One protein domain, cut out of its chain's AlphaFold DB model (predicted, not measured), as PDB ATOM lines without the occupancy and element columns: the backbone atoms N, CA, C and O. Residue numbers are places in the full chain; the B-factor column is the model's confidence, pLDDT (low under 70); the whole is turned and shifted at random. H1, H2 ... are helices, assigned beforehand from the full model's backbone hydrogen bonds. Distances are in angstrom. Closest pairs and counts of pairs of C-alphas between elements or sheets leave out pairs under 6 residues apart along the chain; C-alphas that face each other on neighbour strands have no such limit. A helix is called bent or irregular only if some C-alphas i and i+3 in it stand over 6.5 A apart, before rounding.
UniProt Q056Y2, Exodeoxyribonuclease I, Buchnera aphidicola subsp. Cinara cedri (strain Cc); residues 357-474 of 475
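What this domain is: This is residues 357 to 474 of the 475 residues of the protein "Exodeoxyribonuclease I" of Buchnera aphidicola subsp. Cinara cedri (strain Cc) (UniProt Q056Y2). A helical hairpin, H5 and H6, makes one end of an elongated model, and a loose group of three helices, H1, H2 and H3, makes the other. H4 lies between them, crossing H3 about perpendicular and meeting the last turn of H6, which folds back to it. The printed part has 118 residues with six named helices, H1 to H6 in order, and no named strand; the class is all helix. It is loose, with a radius of gyration of the C-alphas of 19.2 A and spans of 57 by 33 by 27 A.

Where its parts are: H1, residues 367 to 378, begins with C-alpha 367 at (39.883, -4.223, 14.068) and is 17.4 A long; it is irregular, but only just, with C-alphas 368 and 371 7.0 A apart. H2 is residues 381 to 384, 5.3 A. H3 is residues 394 to 407, 20.8 A. H4 is residues 414 to 427, 19.9 A. H5 is residues 430 to 444, 21.0 A. H6, residues 452 to 472, is 30.6 A and ends with C-alpha 472 at (5.768, -23.154, 20.608).

How they stand to each other: H1 and H2 are close but not clearly touching, the closest C-alphas, of Ile 376 and Trp 384, being 7.6 A apart. H3 and H4 are close but not clearly touching, about perpendicular at 89 degrees, with the closest C-alphas, of Ala 405 and Trp 420, 6.7 A apart. Residues 421 to 425 of H4 touch residues 471 to 472 of H6, at a steep tilt of 42 degrees, opposite ways; the closest C-alphas, of Gln 421 and Ile 471, are 6.1 A apart. H5 and H6 form a hairpin and touch at a shallow tilt of 15 degrees, opposite ways, H6 with residues 453 to 461 alone; the closest C-alphas, of Gln 444 and Phe 454, are 5.5 A apart. H1 and H3 are apart. Every O i to N i+4 pair is within hydrogen-bond range in H4, H5 and H6; H1 has 6 of 8, H3 has 9 of 10, and H2 is too short for such a pair.

The domain as a whole: The two C-alphas farthest apart, of Ser 368 and Asn 448, are 57.7 A apart. The printed part has no cut, and no link between helices is long. The mean pLDDT of the printed part is 93.7, and no printed residue is under 70.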
ATOM      1  N   ASP A 357      27.232 -15.811  24.675       94.88
ATOM      2  CA  ASP A 357      26.934 -14.714  25.604       94.88
ATOM      3  C   ASP A 357      27.982 -14.643  26.740       94.88
ATOM      4  O   ASP A 357      28.154 -13.593  27.349       94.88
ATOM      5  N   LEU A 358      28.734 -15.728  26.982       95.38
ATOM      6  CA  LEU A 358      29.793 -15.824  27.994       95.38
ATOM      7  C   LEU A 358      31.211 -15.635  27.419       95.38
ATOM      8  O   LEU A 358      32.192 -15.684  28.159       95.38
ATOM      9  N   MET A 359      31.348 -15.407  26.108       95.00
ATOM     10  CA  MET A 359      32.649 -15.337  25.422       95.00
ATOM     11  C   MET A 359      33.240 -13.919  25.320       95.00
ATOM     12  O   MET A 359      34.242 -13.737  24.623       95.00
ATOM     13  N   LEU A 360      32.665 -12.919  26.005       94.81
ATOM     14  CA  LEU A 360      33.154 -11.529  26.009       94.81
ATOM     15  C   LEU A 360      34.658 -11.448  26.318       94.81
ATOM     16  O   LEU A 360      35.416 -10.812  25.592       94.81
ATOM     17  N   TYR A 361      35.106 -12.130  27.375       91.38
ATOM     18  CA  TYR A 361      36.493 -12.062  27.848       91.38
ATOM     19  C   TYR A 361      37.438 -13.065  27.171       91.38
ATOM     20  O   TYR A 361      38.592 -13.183  27.590       91.38
ATOM     21  N   ASN A 362      36.981 -13.786  26.138       88.25
ATOM     22  CA  ASN A 362      37.848 -14.712  25.411       88.25
ATOM     23  C   ASN A 362      38.892 -13.949  24.600       88.25
ATOM     24  O   ASN A 362      40.071 -14.231  24.767       88.25
ATOM     25  N   ASN A 363      38.455 -12.985  23.780       87.19
ATOM     26  CA  ASN A 363      39.289 -12.107  22.954       87.19
ATOM     27  C   ASN A 363      38.552 -10.788  22.654       87.19
ATOM     28  O   ASN A 363      37.319 -10.750  22.656       87.19
ATOM     29  N   PHE A 364      39.292  -9.725  22.328       90.69
ATOM     30  CA  PHE A 364      38.716  -8.497  21.760       90.69
ATOM     31  C   PHE A 364      38.176  -8.750  20.344       90.69
ATOM     32  O   PHE A 364      38.635  -9.673  19.674       90.69
ATOM     33  N   PHE A 365      37.203  -7.950  19.895       91.06
ATOM     34  CA  PHE A 365      36.812  -7.951  18.482       91.06
ATOM     35  C   PHE A 365      37.982  -7.483  17.611       91.06
ATOM     36  O   PHE A 365      38.765  -6.621  18.018       91.06
ATOM     37  N   LEU A 366      38.097  -8.056  16.414       89.75
ATOM     38  CA  LEU A 366      39.156  -7.710  15.474       89.75
ATOM     39  C   LEU A 366      38.908  -6.326  14.867       89.75
ATOM     40  O   LEU A 366      37.778  -5.964  14.541       89.75
ATOM     41  N   ASN A 367      39.981  -5.554  14.672       86.31
ATOM     42  CA  ASN A 367      39.883  -4.223  14.068       86.31
ATOM     43  C   ASN A 367      39.327  -4.267  12.637       86.31
ATOM     44  O   ASN A 367      38.620  -3.345  12.240       86.31
ATOM     45  N   SER A 368      39.602  -5.340  11.894       88.69
ATOM     46  CA  SER A 368      39.089  -5.588  10.541       88.69
ATOM     47  C   SER A 368      37.559  -5.642  10.474       88.69
ATOM     48  O   SER A 368      36.973  -5.182   9.501       88.69
ATOM     49  N   ASP A 369      36.898  -6.133  11.528       92.00
ATOM     50  CA  ASP A 369      35.437  -6.255  11.569       92.00
ATOM     51  C   ASP A 369      34.749  -4.923  11.941       92.00
ATOM     52  O   ASP A 369      33.527  -4.798  11.831       92.00
ATOM     53  N   ARG A 370      35.504  -3.886  12.349       86.50
ATOM     54  CA  ARG A 370      34.946  -2.603  12.828       86.50
ATOM     55  C   ARG A 370      34.086  -1.890  11.788       86.50
ATOM     56  O   ARG A 370      33.063  -1.314  12.158       86.50
ATOM     57  N   CYS A 371      34.462  -1.925  10.510       86.19
ATOM     58  CA  CYS A 371      33.673  -1.301   9.442       86.19
ATOM     59  C   CYS A 371      32.300  -1.974   9.293       86.19
ATOM     60  O   CYS A 371      31.285  -1.284   9.196       86.19
ATOM     61  N   LEU A 372      32.255  -3.309   9.364       91.44
ATOM     62  CA  LEU A 372      31.012  -4.084   9.299       91.44
ATOM     63  C   LEU A 372      30.134  -3.841  10.534       91.44
ATOM     64  O   LEU A 372      28.929  -3.639  10.406       91.44
ATOM     65  N   LEU A 373      30.731  -3.785  11.727       93.00
ATOM     66  CA  LEU A 373      30.009  -3.421  12.951       93.00
ATOM     67  C   LEU A 373      29.449  -1.992  12.862       93.00
ATOM     68  O   LEU A 373      28.306  -1.745  13.238       93.00
ATOM     69  N   SER A 374      30.209  -1.048  12.300       90.25
ATOM     70  CA  SER A 374      29.728   0.319  12.070       90.25
ATOM     71  C   SER A 374      28.546   0.362  11.099       90.25
ATOM     72  O   SER A 374      27.602   1.118  11.336       90.25
ATOM     73  N   PHE A 375      28.559  -0.462  10.046       89.56
ATOM     74  CA  PHE A 375      27.439  -0.580   9.112       89.56
ATOM     75  C   PHE A 375      26.145  -0.999   9.823       89.56
ATOM     76  O   PHE A 375      25.103  -0.394   9.568       89.56
ATOM     77  N   ILE A 376      26.211  -1.966  10.748       92.25
ATOM     78  CA  ILE A 376      25.051  -2.418  11.537       92.25
ATOM     79  C   ILE A 376      24.417  -1.240  12.288       92.25
ATOM     80  O   ILE A 376      23.207  -1.051  12.215       92.25
ATOM     81  N   HIS A 377      25.229  -0.412  12.951       93.06
ATOM     82  CA  HIS A 377      24.738   0.663  13.826       93.06
ATOM     83  C   HIS A 377      24.278   1.927  13.098       93.06
ATOM     84  O   HIS A 377      23.410   2.650  13.608       93.06
ATOM     85  N   LYS A 378      24.859   2.199  11.921       91.62
ATOM     86  CA  LYS A 378      24.501   3.333  11.053       91.62
ATOM     87  C   LYS A 378      23.216   3.095  10.261       91.62
ATOM     88  O   LYS A 378      22.567   4.060   9.874       91.62
ATOM     89  N   ASN A 379      22.857   1.839  10.015       91.19
ATOM     90  CA  ASN A 379      21.673   1.482   9.244       91.19
ATOM     91  C   ASN A 379      20.507   1.064  10.139       91.19
ATOM     92  O   ASN A 379      20.680   0.591  11.262       91.19
ATOM     93  N   GLU A 380      19.293   1.217   9.619       92.69
ATOM     94  CA  GLU A 380      18.102   0.701  10.282       92.69
ATOM     95  C   GLU A 380      18.034  -0.832  10.211       92.69
ATOM     96  O   GLU A 380      18.422  -1.405   9.187       92.69
ATOM     97  N   PRO A 381      17.450  -1.504  11.226       93.88
ATOM     98  CA  PRO A 381      17.336  -2.961  11.251       93.88
ATOM     99  C   PRO A 381      16.677  -3.579  10.014       93.88
ATOM    100  O   PRO A 381      17.032  -4.686   9.622       93.88
ATOM    101  N   LYS A 382      15.763  -2.864   9.341       92.62
ATOM    102  CA  LYS A 382      15.135  -3.333   8.093       92.62
ATOM    103  C   LYS A 382      16.165  -3.665   7.004       92.62
ATOM    104  O   LYS A 382      15.989  -4.645   6.289       92.62
ATOM    105  N   LYS A 383      17.272  -2.915   6.926       91.44
ATOM    106  CA  LYS A 383      18.360  -3.150   5.960       91.44
ATOM    107  C   LYS A 383      19.205  -4.387   6.277       91.44
ATOM    108  O   LYS A 383      20.056  -4.763   5.481       91.44
ATOM    109  N   TRP A 384      19.008  -5.014   7.436       92.50
ATOM    110  CA  TRP A 384      19.700  -6.252   7.795       92.50
ATOM    111  C   TRP A 384      19.039  -7.493   7.185       92.50
ATOM    112  O   TRP A 384      19.606  -8.584   7.260       92.50
ATOM    113  N   MET A 385      17.837  -7.358   6.612       89.25
ATOM    114  CA  MET A 385      17.146  -8.458   5.947       89.25
ATOM    115  C   MET A 385      17.961  -8.924   4.737       89.25
ATOM    116  O   MET A 385      18.344  -8.120   3.896       89.25
ATOM    117  N   GLY A 386      18.294 -10.215   4.688       82.50
ATOM    118  CA  GLY A 386      19.155 -10.786   3.643       82.50
ATOM    119  C   GLY A 386      20.633 -10.376   3.715       82.50
ATOM    120  O   GLY A 386      21.461 -10.991   3.047       82.50
ATOM    121  N   TRP A 387      21.004  -9.402   4.555       87.12
ATOM    122  CA  TRP A 387      22.399  -9.004   4.715       87.12
ATOM    123  C   TRP A 387      23.197 -10.111   5.405       87.12
ATOM    124  O   TRP A 387      22.893 -10.540   6.524       87.12
ATOM    125  N   SER A 388      24.253 -10.553   4.730       79.62
ATOM    126  CA  SER A 388      25.221 -11.504   5.252       79.62
ATOM    127  C   SER A 388      26.618 -10.949   5.026       79.62
ATOM    128  O   SER A 388      26.964 -10.524   3.929       79.62
ATOM    129  N   ALA A 389      27.406 -10.909   6.095       83.69
ATOM    130  CA  ALA A 389      28.781 -10.448   6.054       83.69
ATOM    131  C   ALA A 389      29.715 -11.549   6.549       83.69
ATOM    132  O   ALA A 389      29.386 -12.303   7.475       83.69
ATOM    133  N   ASN A 390      30.893 -11.615   5.937       88.50
ATOM    134  CA  ASN A 390      31.961 -12.517   6.339       88.50
ATOM    135  C   ASN A 390      32.813 -11.823   7.402       88.50
ATOM    136  O   ASN A 390      33.729 -11.070   7.085       88.50
ATOM    137  N   PHE A 391      32.470 -12.061   8.666       91.06
ATOM    138  CA  PHE A 391      33.270 -11.613   9.805       91.06
ATOM    139  C   PHE A 391      34.472 -12.534  10.002       91.06
ATOM    140  O   PHE A 391      34.320 -13.756   9.936       91.06
ATOM    141  N   LEU A 392      35.636 -11.961  10.309       91.50
ATOM    142  CA  LEU A 392      36.815 -12.754  10.669       91.50
ATOM    143  C   LEU A 392      36.671 -13.355  12.070       91.50
ATOM    144  O   LEU A 392      37.105 -14.480  12.324       91.50
ATOM    145  N   ASP A 393      36.026 -12.639  12.992       92.38
ATOM    146  CA  ASP A 393      35.668 -13.200  14.287       92.38
ATOM    147  C   ASP A 393      34.417 -14.091  14.184       92.38
ATOM    148  O   ASP A 393      33.276 -13.627  14.081       92.38
ATOM    149  N   ASN A 394      34.637 -15.401  14.319       90.19
ATOM    150  CA  ASN A 394      33.601 -16.436  14.293       90.19
ATOM    151  C   ASN A 394      32.459 -16.217  15.303       90.19
ATOM    152  O   ASN A 394      31.374 -16.790  15.149       90.19
ATOM    153  N   ARG A 395      32.672 -15.408  16.351       93.94
ATOM    154  CA  ARG A 395      31.619 -15.073  17.312       93.94
ATOM    155  C   ARG A 395      30.574 -14.141  16.704       93.94
ATOM    156  O   ARG A 395      29.382 -14.306  16.967       93.94
ATOM    157  N   ILE A 396      30.982 -13.188  15.868       94.75
ATOM    158  CA  ILE A 396      30.101 -12.100  15.424       94.75
ATOM    159  C   ILE A 396      28.910 -12.645  14.636       94.75
ATOM    160  O   ILE A 396      27.782 -12.234  14.895       94.75
ATOM    161  N   LYS A 397      29.104 -13.652  13.776       93.31
ATOM    162  CA  LYS A 397      28.003 -14.288  13.027       93.31
ATOM    163  C   LYS A 397      26.903 -14.840  13.946       93.31
ATOM    164  O   LYS A 397      25.715 -14.627  13.709       93.31
ATOM    165  N   LYS A 398      27.293 -15.531  15.022       94.56
ATOM    166  CA  LYS A 398      26.360 -16.097  16.013       94.56
ATOM    167  C   LYS A 398      25.729 -15.013  16.895       94.56
ATOM    168  O   LYS A 398      24.539 -15.104  17.192       94.56
ATOM    169  N   LEU A 399      26.498 -13.997  17.295       96.06
ATOM    170  CA  LEU A 399      25.985 -12.838  18.036       96.06
ATOM    171  C   LEU A 399      24.957 -12.069  17.209       96.06
ATOM    172  O   LEU A 399      23.881 -11.776  17.713       96.06
ATOM    173  N   PHE A 400      25.239 -11.818  15.932       95.88
ATOM    174  CA  PHE A 400      24.340 -11.117  15.024       95.88
ATOM    175  C   PHE A 400      23.028 -11.880  14.815       95.88
ATOM    176  O   PHE A 400      21.954 -11.288  14.890       95.88
ATOM    177  N   PHE A 401      23.092 -13.207  14.652       95.50
ATOM    178  CA  PHE A 401      21.892 -14.045  14.632       95.50
ATOM    179  C   PHE A 401      21.062 -13.893  15.918       95.50
ATOM    180  O   PHE A 401      19.864 -13.625  15.836       95.50
ATOM    181  N   ARG A 402      21.685 -13.992  17.105       96.75
ATOM    182  CA  ARG A 402      20.981 -13.805  18.389       96.75
ATOM    183  C   ARG A 402      20.441 -12.386  18.562       96.75
ATOM    184  O   ARG A 402      19.353 -12.230  19.102       96.75
ATOM    185  N   LEU A 403      21.162 -11.368  18.097       97.00
ATOM    186  CA  LEU A 403      20.725  -9.973  18.113       97.00
ATOM    187  C   LEU A 403      19.436  -9.823  17.303       97.00
ATOM    188  O   LEU A 403      18.449  -9.328  17.849       97.00
ATOM    189  N   LYS A 404      19.414 -10.304  16.048       96.56
ATOM    190  CA  LYS A 404      18.202 -10.311  15.212       96.56
ATOM    191  C   LYS A 404      17.072 -11.072  15.901       96.56
ATOM    192  O   LYS A 404      15.987 -10.530  16.064       96.56
ATOM    193  N   ALA A 405      17.332 -12.292  16.363       97.06
ATOM    194  CA  ALA A 405      16.296 -13.159  16.908       97.06
ATOM    195  C   ALA A 405      15.664 -12.637  18.211       97.06
ATOM    196  O   ALA A 405      14.460 -12.767  18.411       97.06
ATOM    197  N   ARG A 406      16.461 -11.994  19.074       97.75
ATOM    198  CA  ARG A 406      15.997 -11.412  20.343       97.75
ATOM    199  C   ARG A 406      15.262 -10.088  20.173       97.75
ATOM    200  O   ARG A 406      14.321  -9.825  20.911       97.75
ATOM    201  N   ASN A 407      15.711  -9.245  19.244       97.62
ATOM    202  CA  ASN A 407      15.249  -7.857  19.148       97.62
ATOM    203  C   ASN A 407      14.302  -7.605  17.965       97.62
ATOM    204  O   ASN A 407      13.494  -6.679  18.021       97.62
ATOM    205  N   PHE A 408      14.409  -8.405  16.901       96.44
ATOM    206  CA  PHE A 408      13.799  -8.164  15.593       96.44
ATOM    207  C   PHE A 408      13.395  -9.475  14.903       96.44
ATOM    208  O   PHE A 408      13.806  -9.750  13.776       96.44
ATOM    209  N   ILE A 409      12.577 -10.294  15.567       94.44
ATOM    210  CA  ILE A 409      12.207 -11.635  15.081       94.44
ATOM    211  C   ILE A 409      11.613 -11.638  13.660       94.44
ATOM    212  O   ILE A 409      11.850 -12.565  12.897       94.44
ATOM    213  N   LYS A 410      10.934 -10.549  13.267       94.00
ATOM    214  CA  LYS A 410      10.367 -10.336  11.921       94.00
ATOM    215  C   LYS A 410      11.417 -10.262  10.800       94.00
ATOM    216  O   LYS A 410      11.055 -10.330   9.634       94.00
ATOM    217  N   LEU A 411      12.697 -10.076  11.131       94.56
ATOM    218  CA  LEU A 411      13.799 -10.068  10.162       94.56
ATOM    219  C   LEU A 411      14.348 -11.468   9.869       94.56
ATOM    220  O   LEU A 411      15.244 -11.601   9.034       94.56
ATOM    221  N   LEU A 412      13.892 -12.488  10.600       94.69
ATOM    222  CA  LEU A 412      14.339 -13.858  10.403       94.69
ATOM    223  C   LEU A 412      13.583 -14.504   9.242       94.69
ATOM    224  O   LEU A 412      12.366 -14.374   9.138       94.69
ATOM    225  N   ASN A 413      14.295 -15.256   8.406       94.31
ATOM    226  CA  ASN A 413      13.645 -16.150   7.448       94.31
ATOM    227  C   ASN A 413      13.121 -17.429   8.135       94.31
ATOM    228  O   ASN A 413      13.449 -17.720   9.285       94.31
ATOM    229  N   PHE A 414      12.348 -18.240   7.412       95.06
ATOM    230  CA  PHE A 414      11.728 -19.457   7.949       95.06
ATOM    231  C   PHE A 414      12.726 -20.442   8.595       95.06
ATOM    232  O   PHE A 414      12.485 -20.975   9.680       95.06
ATOM    233  N   ASN A 415      13.895 -20.641   7.978       95.00
ATOM    234  CA  ASN A 415      14.940 -21.516   8.519       95.00
ATOM    235  C   ASN A 415      15.592 -20.932   9.783       95.00
ATOM    236  O   ASN A 415      15.950 -21.668  10.704       95.00
ATOM    237  N   GLU A 416      15.761 -19.612   9.839       95.56
ATOM    238  CA  GLU A 416      16.244 -18.901  11.021       95.56
ATOM    239  C   GLU A 416      15.235 -18.969  12.176       95.56
ATOM    240  O   GLU A 416      15.654 -19.203  13.311       95.56
ATOM    241  N   ILE A 417      13.932 -18.849  11.897       96.88
ATOM    242  CA  ILE A 417      12.854 -19.011  12.887       96.88
ATOM    243  C   ILE A 417      12.876 -20.426  13.474       96.88
ATOM    244  O   ILE A 417      12.920 -20.568  14.696       96.88
ATOM    245  N   LYS A 418      12.964 -21.470  12.636       97.12
ATOM    246  CA  LYS A 418      13.127 -22.870  13.083       97.12
ATOM    247  C   LYS A 418      14.320 -23.046  14.024       97.12
ATOM    248  O   LYS A 418      14.193 -23.605  15.115       97.12
ATOM    249  N   LYS A 419      15.489 -22.528  13.627       97.00
ATOM    250  CA  LYS A 419      16.712 -22.575  14.449       97.00
ATOM    251  C   LYS A 419      16.543 -21.828  15.771       97.00
ATOM    252  O   LYS A 419      17.022 -22.297  16.803       97.00
ATOM    253  N   TRP A 420      15.876 -20.676  15.750       97.75
ATOM    254  CA  TRP A 420      15.629 -19.875  16.943       97.75
ATOM    255  C   TRP A 420      14.658 -20.554  17.908       97.75
ATOM    256  O   TRP A 420      14.939 -20.623  19.105       97.75
ATOM    257  N   GLN A 421      13.566 -21.120  17.392       97.50
ATOM    258  CA  GLN A 421      12.606 -21.880  18.183       97.50
ATOM    259  C   GLN A 421      13.282 -23.070  18.875       97.50
ATOM    260  O   GLN A 421      13.128 -23.246  20.083       97.50
ATOM    261  N   PHE A 422      14.086 -23.844  18.138       96.94
ATOM    262  CA  PHE A 422      14.851 -24.959  18.700       96.94
ATOM    263  C   PHE A 422      15.826 -24.500  19.793       96.94
ATOM    264  O   PHE A 422      15.893 -25.098  20.865       96.94
ATOM    265  N   TYR A 423      16.542 -23.392  19.566       96.56
ATOM    266  CA  TYR A 423      17.415 -22.804  20.584       96.56
ATOM    267  C   TYR A 423      16.644 -22.421  21.857       96.56
ATOM    268  O   TYR A 423      17.095 -22.751  22.955       96.56
ATOM    269  N   CYS A 424      15.485 -21.768  21.725       97.00
ATOM    270  CA  CYS A 424      14.656 -21.373  22.865       97.00
ATOM    271  C   CYS A 424      14.162 -22.592  23.653       97.00
ATOM    272  O   CYS A 424      14.330 -22.619  24.871       97.00
ATOM    273  N   LYS A 425      13.642 -23.621  22.966       95.44
ATOM    274  CA  LYS A 425      13.172 -24.875  23.585       95.44
ATOM    275  C   LYS A 425      14.288 -25.616  24.330       95.44
ATOM    276  O   LYS A 425      14.068 -26.120  25.424       95.44
ATOM    277  N   ASN A 426      15.508 -25.627  23.794       94.94
ATOM    278  CA  ASN A 426      16.650 -26.241  24.483       94.94
ATOM    279  C   ASN A 426      17.125 -25.418  25.685       94.94
ATOM    280  O   ASN A 426      17.564 -25.965  26.700       94.94
ATOM    281  N   LYS A 427      17.081 -24.088  25.572       93.50
ATOM    282  CA  LYS A 427      17.513 -23.191  26.644       93.50
ATOM    283  C   LYS A 427      16.541 -23.208  27.819       93.50
ATOM    284  O   LYS A 427      17.002 -23.280  28.960       93.50
ATOM    285  N   ILE A 428      15.247 -23.175  27.515       94.62
ATOM    286  CA  ILE A 428      14.101 -23.214  28.425       94.62
ATOM    287  C   ILE A 428      13.431 -24.587  28.263       94.62
ATOM    288  O   ILE A 428      12.327 -24.711  27.736       94.62
ATOM    289  N   ASN A 429      14.160 -25.641  28.633       93.56
ATOM    290  CA  ASN A 429      13.646 -27.005  28.549       93.56
ATOM    291  C   ASN A 429      12.666 -27.298  29.695       93.56
ATOM    292  O   ASN A 429      12.566 -26.533  30.656       93.56
ATOM    293  N   PHE A 430      11.961 -28.424  29.591       92.44
ATOM    294  CA  PHE A 430      10.948 -28.837  30.561       92.44
ATOM    295  C   PHE A 430      11.478 -28.863  32.005       92.44
ATOM    296  O   PHE A 430      10.892 -28.225  32.870       92.44
ATOM    297  N   ILE A 431      12.648 -29.470  32.233       95.19
ATOM    298  CA  ILE A 431      13.271 -29.571  33.565       95.19
ATOM    299  C   ILE A 431      13.511 -28.182  34.176       95.19
ATOM    300  O   ILE A 431      13.089 -27.904  35.294       95.19
ATOM    301  N   LYS A 432      14.133 -27.260  33.427       94.75
ATOM    302  CA  LYS A 432      14.380 -25.890  33.913       94.75
ATOM    303  C   LYS A 432      13.092 -25.119  34.166       94.75
ATOM    304  O   LYS A 432      13.061 -24.261  35.043       94.75
ATOM    305  N   LEU A 433      12.054 -25.367  33.368       95.31
ATOM    306  CA  LEU A 433      10.747 -24.746  33.561       95.31
ATOM    307  C   LEU A 433      10.074 -25.237  34.840       95.31
ATOM    308  O   LEU A 433       9.547 -24.414  35.585       95.31
ATOM    309  N   GLU A 434      10.123 -26.538  35.115       96.06
ATOM    310  CA  GLU A 434       9.613 -27.107  36.363       96.06
ATOM    311  C   GLU A 434      10.357 -26.545  37.574       96.06
ATOM    312  O   GLU A 434       9.723 -25.993  38.473       96.06
ATOM    313  N   GLU A 435      11.695 -26.567  37.558       96.75
ATOM    314  CA  GLU A 435      12.529 -25.969  38.612       96.75
ATOM    315  C   GLU A 435      12.179 -24.492  38.848       96.75
ATOM    316  O   GLU A 435      12.106 -24.014  39.985       96.75
ATOM    317  N   TYR A 436      11.941 -23.751  37.766       97.12
ATOM    318  CA  TYR A 436      11.588 -22.342  37.826       97.12
ATOM    319  C   TYR A 436      10.191 -22.112  38.423       97.12
ATOM    320  O   TYR A 436      10.016 -21.221  39.258       97.12
ATOM    321  N   PHE A 437       9.196 -22.919  38.046       97.31
ATOM    322  CA  PHE A 437       7.854 -22.824  38.617       97.31
ATOM    323  C   PHE A 437       7.813 -23.251  40.085       97.31
ATOM    324  O   PHE A 437       7.158 -22.581  40.882       97.31
ATOM    325  N   GLU A 438       8.562 -24.281  40.477       96.94
ATOM    326  CA  GLU A 438       8.730 -24.652  41.886       96.94
ATOM    327  C   GLU A 438       9.402 -23.531  42.691       96.94
ATOM    328  O   GLU A 438       8.962 -23.196  43.794       96.94
ATOM    329  N   LYS A 439      10.402 -22.851  42.113       96.88
ATOM    330  CA  LYS A 439      11.006 -21.660  42.729       96.88
ATOM    331  C   LYS A 439       9.976 -20.546  42.951       96.88
ATOM    332  O   LYS A 439       9.973 -19.948  44.029       96.88
ATOM    333  N   ILE A 440       9.094 -20.274  41.983       97.19
ATOM    334  CA  ILE A 440       8.005 -19.294  42.145       97.19
ATOM    335  C   ILE A 440       7.062 -19.711  43.278       97.19
ATOM    336  O   ILE A 440       6.829 -18.909  44.183       97.19
ATOM    337  N   LYS A 441       6.576 -20.960  43.277       96.06
ATOM    338  CA  LYS A 441       5.678 -21.473  44.327       96.06
ATOM    339  C   LYS A 441       6.307 -21.346  45.714       96.06
ATOM    340  O   LYS A 441       5.672 -20.853  46.641       96.06
ATOM    341  N   LYS A 442       7.588 -21.704  45.853       96.62
ATOM    342  CA  LYS A 442       8.329 -21.578  47.116       96.62
ATOM    343  C   LYS A 442       8.386 -20.137  47.630       96.62
ATOM    344  O   LYS A 442       8.347 -19.925  48.839       96.62
ATOM    345  N   PHE A 443       8.498 -19.145  46.745       95.69
ATOM    346  CA  PHE A 443       8.404 -17.743  47.152       95.69
ATOM    347  C   PHE A 443       6.972 -17.333  47.492       95.69
ATOM    348  O   PHE A 443       6.786 -16.632  48.481       95.69
ATOM    349  N   GLN A 444       5.975 -17.793  46.734       95.38
ATOM    350  CA  GLN A 444       4.563 -17.505  46.999       95.38
ATOM    351  C   GLN A 444       4.123 -17.986  48.385       95.38
ATOM    352  O   GLN A 444       3.406 -17.261  49.061       95.38
ATOM    353  N   LEU A 445       4.618 -19.137  48.855       95.50
ATOM    354  CA  LEU A 445       4.334 -19.654  50.204       95.50
ATOM    355  C   LEU A 445       4.775 -18.717  51.346       95.50
ATOM    356  O   LEU A 445       4.326 -18.887  52.473       95.50
ATOM    357  N   LYS A 446       5.652 -17.739  51.081       95.00
ATOM    358  CA  LYS A 446       6.103 -16.757  52.082       95.00
ATOM    359  C   LYS A 446       5.163 -15.560  52.229       95.00
ATOM    360  O   LYS A 446       5.397 -14.729  53.102       95.00
ATOM    361  N   PHE A 447       4.161 -15.435  51.362       93.88
ATOM    362  CA  PHE A 447       3.298 -14.262  51.282       93.88
ATOM    363  C   PHE A 447       1.824 -14.671  51.264       93.88
ATOM    364  O   PHE A 447       1.445 -15.683  50.678       93.88
ATOM    365  N   ASN A 448       0.973 -13.845  51.866       90.25
ATOM    366  CA  ASN A 448      -0.475 -14.012  51.757       90.25
ATOM    367  C   ASN A 448      -0.944 -13.701  50.328       90.25
ATOM    368  O   ASN A 448      -0.342 -12.877  49.644       90.25
ATOM    369  N   LYS A 449      -2.066 -14.289  49.892       88.81
ATOM    370  CA  LYS A 449      -2.588 -14.106  48.519       88.81
ATOM    371  C   LYS A 449      -2.866 -12.642  48.140       88.81
ATOM    372  O   LYS A 449      -2.723 -12.282  46.980       88.81
ATOM    373  N   ASN A 450      -3.218 -11.802  49.116       85.88
ATOM    374  CA  ASN A 450      -3.491 -10.374  48.908       85.88
ATOM    375  C   ASN A 450      -2.225  -9.497  48.981       85.88
ATOM    376  O   ASN A 450      -2.302  -8.282  48.799       85.88
ATOM    377  N   ASP A 451      -1.060 -10.080  49.280       94.62
ATOM    378  CA  ASP A 451       0.208  -9.356  49.323       94.62
ATOM    379  C   ASP A 451       0.634  -8.953  47.902       94.62
ATOM    380  O   ASP A 451       0.591  -9.754  46.965       94.62
ATOM    381  N   LYS A 452       1.115  -7.717  47.739       93.94
ATOM    382  CA  LYS A 452       1.636  -7.216  46.457       93.94
ATOM    383  C   LYS A 452       2.721  -8.132  45.878       93.94
ATOM    384  O   LYS A 452       2.789  -8.311  44.668       93.94
ATOM    385  N   ASN A 453       3.553  -8.736  46.725       95.06
ATOM    386  CA  ASN A 453       4.595  -9.680  46.327       95.06
ATOM    387  C   ASN A 453       4.026 -10.990  45.783       95.06
ATOM    388  O   ASN A 453       4.580 -11.534  44.829       95.06
ATOM    389  N   PHE A 454       2.923 -11.482  46.349       96.44
ATOM    390  CA  PHE A 454       2.239 -12.660  45.822       96.44
ATOM    391  C   PHE A 454       1.702 -12.380  44.412       96.44
ATOM    392  O   PHE A 454       1.944 -13.166  43.495       96.44
ATOM    393  N   ILE A 455       1.066 -11.219  44.227       96.12
ATOM    394  CA  ILE A 455       0.522 -10.777  42.933       96.12
ATOM    395  C   ILE A 455       1.638 -10.641  41.884       96.12
ATOM    396  O   ILE A 455       1.502 -11.157  40.778       96.12
ATOM    397  N   LEU A 456       2.787 -10.045  42.239       96.56
ATOM    398  CA  LEU A 456       3.955  -9.965  41.347       96.56
ATOM    399  C   LEU A 456       4.408 -11.349  40.853       96.56
ATOM    400  O   LEU A 456       4.746 -11.515  39.680       96.56
ATOM    401  N   LEU A 457       4.424 -12.346  41.738       97.69
ATOM    402  CA  LEU A 457       4.817 -13.714  41.394       97.69
ATOM    403  C   LEU A 457       3.771 -14.413  40.515       97.69
ATOM    404  O   LEU A 457       4.137 -15.155  39.602       97.69
ATOM    405  N   GLU A 458       2.485 -14.163  40.755       97.06
ATOM    406  CA  GLU A 458       1.399 -14.680  39.919       97.06
ATOM    407  C   GLU A 458       1.450 -14.094  38.502       97.06
ATOM    408  O   GLU A 458       1.347 -14.818  37.506       97.06
ATOM    409  N   ASP A 459       1.687 -12.790  38.391       97.19
ATOM    410  CA  ASP A 459       1.846 -12.121  37.107       97.19
ATOM    411  C   ASP A 459       3.090 -12.616  36.370       97.19
ATOM    412  O   ASP A 459       3.030 -12.883  35.166       97.19
ATOM    413  N   LEU A 460       4.211 -12.812  37.070       97.81
ATOM    414  CA  LEU A 460       5.406 -13.420  36.485       97.81
ATOM    415  C   LEU A 460       5.099 -14.818  35.925       97.81
ATOM    416  O   LEU A 460       5.468 -15.129  34.792       97.81
ATOM    417  N   PHE A 461       4.367 -15.642  36.673       97.19
ATOM    418  CA  PHE A 461       3.956 -16.974  36.232       97.19
ATOM    419  C   PHE A 461       3.098 -16.929  34.955       97.19
ATOM    420  O   PHE A 461       3.369 -17.662  33.997       97.19
ATOM    421  N   LYS A 462       2.106 -16.029  34.897       96.56
ATOM    422  CA  LYS A 462       1.267 -15.811  33.701       96.56
ATOM    423  C   LYS A 462       2.102 -15.386  32.491       96.56
ATOM    424  O   LYS A 462       1.904 -15.907  31.391       96.56
ATOM    425  N   TYR A 463       3.062 -14.483  32.690       96.75
ATOM    426  CA  TYR A 463       3.981 -14.039  31.641       96.75
ATOM    427  C   TYR A 463       4.806 -15.193  31.063       96.75
ATOM    428  O   TYR A 463       4.870 -15.349  29.842       96.75
ATOM    429  N   ILE A 464       5.371 -16.051  31.916       96.94
ATOM    430  CA  ILE A 464       6.167 -17.195  31.457       96.94
ATOM    431  C   ILE A 464       5.316 -18.196  30.674       96.94
ATOM    432  O   ILE A 464       5.729 -18.613  29.592       96.94
ATOM    433  N   LYS A 465       4.100 -18.516  31.135       95.88
ATOM    434  CA  LYS A 465       3.171 -19.374  30.376       95.88
ATOM    435  C   LYS A 465       2.877 -18.819  28.983       95.88
ATOM    436  O   LYS A 465       2.944 -19.556  27.998       95.88
ATOM    437  N   ARG A 466       2.597 -17.515  28.885       95.69
ATOM    438  CA  ARG A 466       2.350 -16.847  27.600       95.69
ATOM    439  C   ARG A 466       3.567 -16.921  26.676       95.69
ATOM    440  O   ARG A 466       3.405 -17.213  25.495       95.69
ATOM    441  N   ASN A 467       4.769 -16.704  27.206       94.50
ATOM    442  CA  ASN A 467       6.003 -16.786  26.428       94.50
ATOM    443  C   ASN A 467       6.291 -18.195  25.911       94.50
ATOM    444  O   ASN A 467       6.703 -18.337  24.766       94.50
ATOM    445  N   ILE A 468       6.060 -19.232  26.717       95.00
ATOM    446  CA  ILE A 468       6.242 -20.624  26.279       95.00
ATOM    447  C   ILE A 468       5.282 -20.948  25.135       95.00
ATOM    448  O   ILE A 468       5.703 -21.502  24.122       95.00
ATOM    449  N   ASN A 469       4.012 -20.550  25.262       95.44
ATOM    450  CA  ASN A 469       3.038 -20.730  24.190       95.44
ATOM    451  C   ASN A 469       3.475 -19.993  22.911       95.44
ATOM    452  O   ASN A 469       3.454 -20.560  21.823       95.44
ATOM    453  N   TYR A 470       3.969 -18.759  23.049       95.25
ATOM    454  CA  TYR A 470       4.517 -18.004  21.924       95.25
ATOM    455  C   TYR A 470       5.713 -18.709  21.265       95.25
ATOM    456  O   TYR A 470       5.750 -18.813  20.045       95.25
ATOM    457  N   ILE A 471       6.657 -19.247  22.046       95.06
ATOM    458  CA  ILE A 471       7.797 -20.018  21.521       95.06
ATOM    459  C   ILE A 471       7.307 -21.248  20.753       95.06
ATOM    460  O   ILE A 471       7.846 -21.560  19.692       95.06
ATOM    461  N   ASN A 472       6.296 -21.954  21.257       93.25
ATOM    462  CA  ASN A 472       5.768 -23.154  20.608       93.25
ATOM    463  C   ASN A 472       5.097 -22.867  19.259       93.25
ATOM    464  O   ASN A 472       5.205 -23.712  18.375       93.25
ATOM    465  N   ASN A 473       4.549 -21.663  19.074       93.81
ATOM    466  CA  ASN A 473       3.827 -21.237  17.869       93.81
ATOM    467  C   ASN A 473       4.617 -20.213  17.024       93.81
ATOM    468  O   ASN A 473       4.032 -19.337  16.392       93.81
ATOM    469  N   LEU A 474       5.957 -20.250  17.070       90.12
ATOM    470  CA  LEU A 474       6.812 -19.374  16.249       90.12
ATOM    471  C   LEU A 474       6.787 -19.717  14.751       90.12
ATOM    472  O   LEU A 474       7.136 -18.867  13.934       90.12
TER     473      LEU A 474